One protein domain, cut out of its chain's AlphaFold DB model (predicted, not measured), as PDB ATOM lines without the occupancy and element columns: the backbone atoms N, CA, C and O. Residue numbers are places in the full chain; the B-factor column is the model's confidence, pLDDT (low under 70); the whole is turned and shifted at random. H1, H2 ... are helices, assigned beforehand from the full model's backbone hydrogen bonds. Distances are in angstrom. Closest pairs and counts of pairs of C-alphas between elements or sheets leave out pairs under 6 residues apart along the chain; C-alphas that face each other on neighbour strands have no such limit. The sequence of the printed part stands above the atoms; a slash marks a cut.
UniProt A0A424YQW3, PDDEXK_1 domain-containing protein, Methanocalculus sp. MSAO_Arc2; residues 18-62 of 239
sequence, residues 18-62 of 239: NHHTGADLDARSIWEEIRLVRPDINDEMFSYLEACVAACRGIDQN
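What this domain is: This is residues 18 to 62 of the 239 residues of the protein "PDDEXK_1 domain-containing protein" of Methanocalculus sp. MSAO_Arc2 (UniProt A0A424YQW3). Two short helices, H1 and H2, make a lopsided wedge: the first residue of H1 packs on H2 partway along it, and from there the two helices spread apart toward the loop that joins them. The turn of this loop sticks out at one end, with residues 36 to 42 standing free, and at the other end two tails without named elements lead in and out, the first folding back near Gly 22. The printed part has 45 residues with two named helices, H1 then H2, and no named strand, and its class is all helix. It is only just compact, close to loose, with a radius of gyration of the C-alphas of 11.2 A, and flat in outline, spanning 36 by 21 by 10 A.

How they stand to each other: Go along the printed part from Asn 18 and you come first to H1, residues 27 to 37. After a short link of 7 residues comes H2, residues 45 to 56. H1 and H2 touch, with 5 pairs of C-alphas within 8 A. Look for their closest C-alphas at Ala 27 and Glu 50, 5.6 A apart. They run opposite ways at a steep tilt of 51 degrees. In both H1 and H2 every O i to N i+4 pair is within hydrogen-bond range.

Where its parts are: Find C-alpha 27 at (-6.068, 15.665, 10.510); from there H1 runs 15.6 A to C-alpha 37 at (-10.680, 25.613, 21.618). H2 runs 16.7 A from Met 45 to Cys 56, whose C-alpha is at (1.026, 8.330, 14.097).

The domain as a whole: The two C-alphas farthest apart are those of Asp 40 and Asp 60, at 35.9 A. The printed part has no cut. The mean pLDDT of the printed part is 82.1; look for values under 70 at residues 18 to 24 and 58 to 62.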
ATOM      1  N   ASN A  18     -14.465  12.656  20.408       51.53
ATOM      2  CA  ASN A  18     -13.840  11.640  19.581       51.53
ATOM      3  C   ASN A  18     -12.365  11.592  19.971       51.53
ATOM      4  O   ASN A  18     -11.585  12.493  19.676       51.53
ATOM      5  N   HIS A  19     -11.976  10.547  20.693       58.75
ATOM      6  CA  HIS A  19     -10.571  10.290  20.950       58.75
ATOM      7  C   HIS A  19      -9.986   9.759  19.646       58.75
ATOM      8  O   HIS A  19     -10.003   8.552  19.403       58.75
ATOM      9  N   HIS A  20      -9.524  10.672  18.788       61.44
ATOM     10  CA  HIS A  20      -8.859  10.350  17.529       61.44
ATOM     11  C   HIS A  20      -7.618   9.504  17.841       61.44
ATOM     12  O   HIS A  20      -6.561  10.023  18.200       61.44
ATOM     13  N   THR A  21      -7.765   8.182  17.782       59.47
ATOM     14  CA  THR A  21      -6.717   7.198  18.063       59.47
ATOM     15  C   THR A  21      -6.821   6.064  17.047       59.47
ATOM     16  O   THR A  21      -7.912   5.694  16.623       59.47
ATOM     17  N   GLY A  22      -5.680   5.515  16.628       60.66
ATOM     18  CA  GLY A  22      -5.653   4.363  15.730       60.66
ATOM     19  C   GLY A  22      -5.956   4.681  14.258       60.66
ATOM     20  O   GLY A  22      -5.292   5.525  13.656       60.66
ATOM     21  N   ALA A  23      -6.896   3.935  13.664       55.19
ATOM     22  CA  ALA A  23      -7.154   3.906  12.217       55.19
ATOM     23  C   ALA A  23      -7.844   5.172  11.670       55.19
ATOM     24  O   ALA A  23      -7.587   5.551  10.529       55.19
ATOM     25  N   ASP A  24      -8.621   5.874  12.499       66.25
ATOM     26  CA  ASP A  24      -9.439   7.027  12.091       66.25
ATOM     27  C   ASP A  24      -8.808   8.372  12.492       66.25
ATOM     28  O   ASP A  24      -9.477   9.305  12.933       66.25
ATOM     29  N   LEU A  25      -7.482   8.495  12.364       78.31
ATOM     30  CA  LEU A  25      -6.791   9.771  12.571       78.31
ATOM     31  C   LEU A  25      -6.999  10.695  11.361       78.31
ATOM     32  O   LEU A  25      -6.185  10.695  10.426       78.31
ATOM     33  N   ASP A  26      -8.060  11.503  11.379       86.56
ATOM     34  CA  ASP A  26      -8.300  12.556  10.389       86.56
ATOM     35  C   ASP A  26      -7.753  13.916  10.850       86.56
ATOM     36  O   ASP A  26      -8.259  14.546  11.777       86.56
ATOM     37  N   ALA A  27      -6.709  14.397  10.170       90.88
ATOM     38  CA  ALA A  27      -6.068  15.665  10.510       90.88
ATOM     39  C   ALA A  27      -7.033  16.851  10.387       90.88
ATOM     40  O   ALA A  27      -6.923  17.804  11.160       90.88
ATOM     41  N   ARG A  28      -7.978  16.798   9.440       93.25
ATOM     42  CA  ARG A  28      -8.909  17.900   9.201       93.25
ATOM     43  C   ARG A  28      -9.924  18.035  10.336       93.25
ATOM     44  O   ARG A  28     -10.059  19.134  10.869       93.25
ATOM     45  N   SER A  29     -10.559  16.940  10.743       91.38
ATOM     46  CA  SER A  29     -11.473  16.902  11.889       91.38
ATOM     47  C   SER A  29     -10.776  17.363  13.171       91.38
ATOM     48  O   SER A  29     -11.299  18.220  13.882       91.38
ATOM     49  N   ILE A  30      -9.563  16.863  13.440       91.38
ATOM     50  CA  ILE A  30      -8.783  17.270  14.622       91.38
ATOM     51  C   ILE A  30      -8.480  18.775  14.583       91.38
ATOM     52  O   ILE A  30      -8.553  19.459  15.603       91.38
ATOM     53  N   TRP A  31      -8.137  19.316  13.412       94.88
ATOM     54  CA  TRP A  31      -7.859  20.744  13.260       94.88
ATOM     55  C   TRP A  31      -9.073  21.617  13.566       94.88
ATOM     56  O   TRP A  31      -8.940  22.655  14.217       94.88
ATOM     57  N   GLU A  32     -10.255  21.200  13.122       93.88
ATOM     58  CA  GLU A  32     -11.501  21.915  13.392       93.88
ATOM     59  C   GLU A  32     -11.804  21.941  14.892       93.88
ATOM     60  O   GLU A  32     -12.089  23.010  15.433       93.88
ATOM     61  N   GLU A  33     -11.607  20.823  15.596       93.25
ATOM     62  CA  GLU A  33     -11.712  20.768  17.060       93.25
ATOM     63  C   GLU A  33     -10.695  21.680  17.761       93.25
ATOM     64  O   GLU A  33     -11.049  22.423  18.681       93.25
ATOM     65  N   ILE A  34      -9.437  21.694  17.306       92.75
ATOM     66  CA  ILE A  34      -8.408  22.589  17.855       92.75
ATOM     67  C   ILE A  34      -8.822  24.052  17.687       92.75
ATOM     68  O   ILE A  34      -8.691  24.828  18.637       92.75
ATOM     69  N   ARG A  35      -9.356  24.437  16.522       94.56
ATOM     70  CA  ARG A  35      -9.813  25.812  16.265       94.56
ATOM     71  C   ARG A  35     -11.015  26.214  17.114       94.56
ATOM     72  O   ARG A  35     -11.142  27.396  17.426       94.56
ATOM     73  N   LEU A  36     -11.861  25.267  17.528       94.19
ATOM     74  CA  LEU A  36     -12.943  25.549  18.478       94.19
ATOM     75  C   LEU A  36     -12.399  25.945  19.860       94.19
ATOM     76  O   LEU A  36     -12.957  26.829  20.507       94.19
ATOM     77  N   VAL A  37     -11.300  25.328  20.307       94.00
ATOM     78  CA  VAL A  37     -10.680  25.613  21.618       94.00
ATOM     79  C   VAL A  37      -9.696  26.790  21.554       94.00
ATOM     80  O   VAL A  37      -9.545  27.539  22.520       94.00
ATOM     81  N   ARG A  38      -9.007  26.958  20.421       93.56
ATOM     82  CA  ARG A  38      -7.986  27.984  20.167       93.56
ATOM     83  C   ARG A  38      -8.250  28.664  18.820       93.56
ATOM     84  O   ARG A  38      -7.554  28.375  17.848       93.56
ATOM     85  N   PRO A  39      -9.231  29.579  18.742       93.00
ATOM     86  CA  PRO A  39      -9.573  30.254  17.489       93.00
ATOM     87  C   PRO A  39      -8.458  31.177  16.972       93.00
ATOM     88  O   PRO A  39      -8.463  31.541  15.802       93.00
ATOM     89  N   ASP A  40      -7.504  31.541  17.834       94.81
ATOM     90  CA  ASP A  40      -6.336  32.381  17.555       94.81
ATOM     91  C   ASP A  40      -5.115  31.601  17.031       94.81
ATOM     92  O   ASP A  40      -4.053  32.190  16.822       94.81
ATOM     93  N   ILE A  41      -5.218  30.276  16.871       94.94
ATOM     94  CA  ILE A  41      -4.096  29.461  16.404       94.94
ATOM     95  C   ILE A  41      -3.721  29.823  14.958       94.94
ATOM     96  O   ILE A  41      -4.582  29.966  14.097       94.94
ATOM     97  N   ASN A  42      -2.419  29.963  14.689       95.25
ATOM     98  CA  ASN A  42      -1.908  30.218  13.343       95.25
ATOM     99  C   ASN A  42      -2.237  29.030  12.417       95.25
ATOM    100  O   ASN A  42      -1.895  27.894  12.750       95.25
ATOM    101  N   ASP A  43      -2.841  29.296  11.255       93.81
ATOM    102  CA  ASP A  43      -3.198  28.286  10.249       93.81
ATOM    103  C   ASP A  43      -1.988  27.486   9.732       93.81
ATOM    104  O   ASP A  43      -2.132  26.321   9.367       93.81
ATOM    105  N   GLU A  44      -0.771  28.040   9.795       93.94
ATOM    106  CA  GLU A  44       0.470  27.312   9.474       93.94
ATOM    107  C   GLU A  44       0.701  26.088  10.382       93.94
ATOM    108  O   GLU A  44       1.399  25.141  10.010       93.94
ATOM    109  N   MET A  45       0.087  26.061  11.572       95.25
ATOM    110  CA  MET A  45       0.153  24.910  12.475       95.25
ATOM    111  C   MET A  45      -0.606  23.691  11.939       95.25
ATOM    112  O   MET A  45      -0.359  22.581  12.420       95.25
ATOM    113  N   PHE A  46      -1.474  23.854  10.934       96.06
ATOM    114  CA  PHE A  46      -2.152  22.727  10.298       96.06
ATOM    115  C   PHE A  46      -1.150  21.764   9.651       96.06
ATOM    116  O   PHE A  46      -1.218  20.564   9.899       96.06
ATOM    117  N   SER A  47      -0.136  22.270   8.942       95.06
ATOM    118  CA  SER A  47       0.906  21.417   8.348       95.06
ATOM    119  C   SER A  47       1.726  20.669   9.406       95.06
ATOM    120  O   SER A  47       2.156  19.534   9.194       95.06
ATOM    121  N   TYR A  48       1.921  21.271  10.585       94.00
ATOM    122  CA  TYR A  48       2.539  20.578  11.717       94.00
ATOM    123  C   TYR A  48       1.648  19.445  12.246       94.00
ATOM    124  O   TYR A  48       2.152  18.353  12.518       94.00
ATOM    125  N   LEU A  49       0.337  19.678  12.366       93.94
ATOM    126  CA  LEU A  49      -0.628  18.647  12.747       93.94
ATOM    127  C   LEU A  49      -0.663  17.505  11.725       93.94
ATOM    128  O   LEU A  49      -0.602  16.347  12.130       93.94
ATOM    129  N   GLU A  50      -0.698  17.809  10.427       93.00
ATOM    130  CA  GLU A  50      -0.655  16.797   9.365       93.00
ATOM    131  C   GLU A  50       0.588  15.913   9.483       93.00
ATOM    132  O   GLU A  50       0.483  14.688   9.422       93.00
ATOM    133  N   ALA A  51       1.755  16.510   9.745       91.44
ATOM    134  CA  ALA A  51       2.984  15.758   9.976       91.44
ATOM    135  C   ALA A  51       2.908  14.873  11.236       91.44
ATOM    136  O   ALA A  51       3.417  13.751  11.228       91.44
ATOM    137  N   CYS A  52       2.264  15.345  12.310       91.31
ATOM    138  CA  CYS A  52       2.036  14.542  13.514       91.31
ATOM    139  C   CYS A  52       1.106  13.357  13.227       91.31
ATOM    140  O   CYS A  52       1.422  12.225  13.589       91.31
ATOM    141  N   VAL A  53      -0.019  13.605  12.550       89.00
ATOM    142  CA  VAL A  53      -0.993  12.575  12.166       89.00
ATOM    143  C   VAL A  53      -0.340  11.542  11.255       89.00
ATOM    144  O   VAL A  53      -0.440  10.349  11.526       89.00
ATOM    145  N   ALA A  54       0.402  11.975  10.235       87.44
ATOM    146  CA  ALA A  54       1.149  11.085   9.354       87.44
ATOM    147  C   ALA A  54       2.162  10.217  10.119       87.44
ATOM    148  O   ALA A  54       2.281   9.033   9.826       87.44
ATOM    149  N   ALA A  55       2.846  10.772  11.125       86.44
ATOM    150  CA  ALA A  55       3.771  10.009  11.961       86.44
ATOM    151  C   ALA A  55       3.066   8.972  12.856       86.44
ATOM    152  O   ALA A  55       3.670   7.964  13.215       86.44
ATOM    153  N   CYS A  56       1.810   9.218  13.235       83.12
ATOM    154  CA  CYS A  56       1.026   8.330  14.097       83.12
ATOM    155  C   CYS A  56       0.192   7.305  13.314       83.12
ATOM    156  O   CYS A  56      -0.251   6.314  13.893       83.12
ATOM    157  N   ARG A  57      -0.045   7.530  12.016       77.00
ATOM    158  CA  ARG A  57      -0.815   6.621  11.160       77.00
ATOM    159  C   ARG A  57      -0.076   5.294  10.963       77.00
ATOM    160  O   ARG A  57       1.107   5.273  10.635       77.00
ATOM    161  N   GLY A  58      -0.828   4.201  11.103       56.94
ATOM    162  CA  GLY A  58      -0.403   2.837  10.783       56.94
ATOM    163  C   GLY A  58      -0.409   1.900  11.986       56.94
ATOM    164  O   GLY A  58       0.645   1.622  12.543       56.94
ATOM    165  N   ILE A  59      -1.572   1.337  12.331       46.59
ATOM    166  CA  ILE A  59      -1.649   0.153  13.212       46.59
ATOM    167  C   ILE A  59      -0.946  -1.040  12.533       46.59
ATOM    168  O   ILE A  59      -0.169  -1.745  13.169       46.59
ATOM    169  N   ASP A  60      -1.110  -1.182  11.212       46.53
ATOM    170  CA  ASP A  60      -0.508  -2.273  10.428       46.53
ATOM    171  C   ASP A  60       1.011  -2.126  10.227       46.53
ATOM    172  O   ASP A  60       1.706  -3.101   9.945       46.53
ATOM    173  N   GLN A  61       1.546  -0.908  10.371       51.94
ATOM    174  CA  GLN A  61       2.977  -0.606  10.205       51.94
ATOM    175  C   GLN A  61       3.684  -0.323  11.538       51.94
ATOM    176  O   GLN A  61       4.915  -0.326  11.596       51.94
ATOM    177  N   ASN A  62       2.927  -0.093  12.615       57.69
ATOM    178  CA  ASN A  62       3.442   0.222  13.939       57.69
ATOM    179  C   ASN A  62       2.641  -0.540  15.017       57.69
ATOM    180  O   ASN A  62       1.739   0.032  15.634       57.69
TER     181      ASN A  62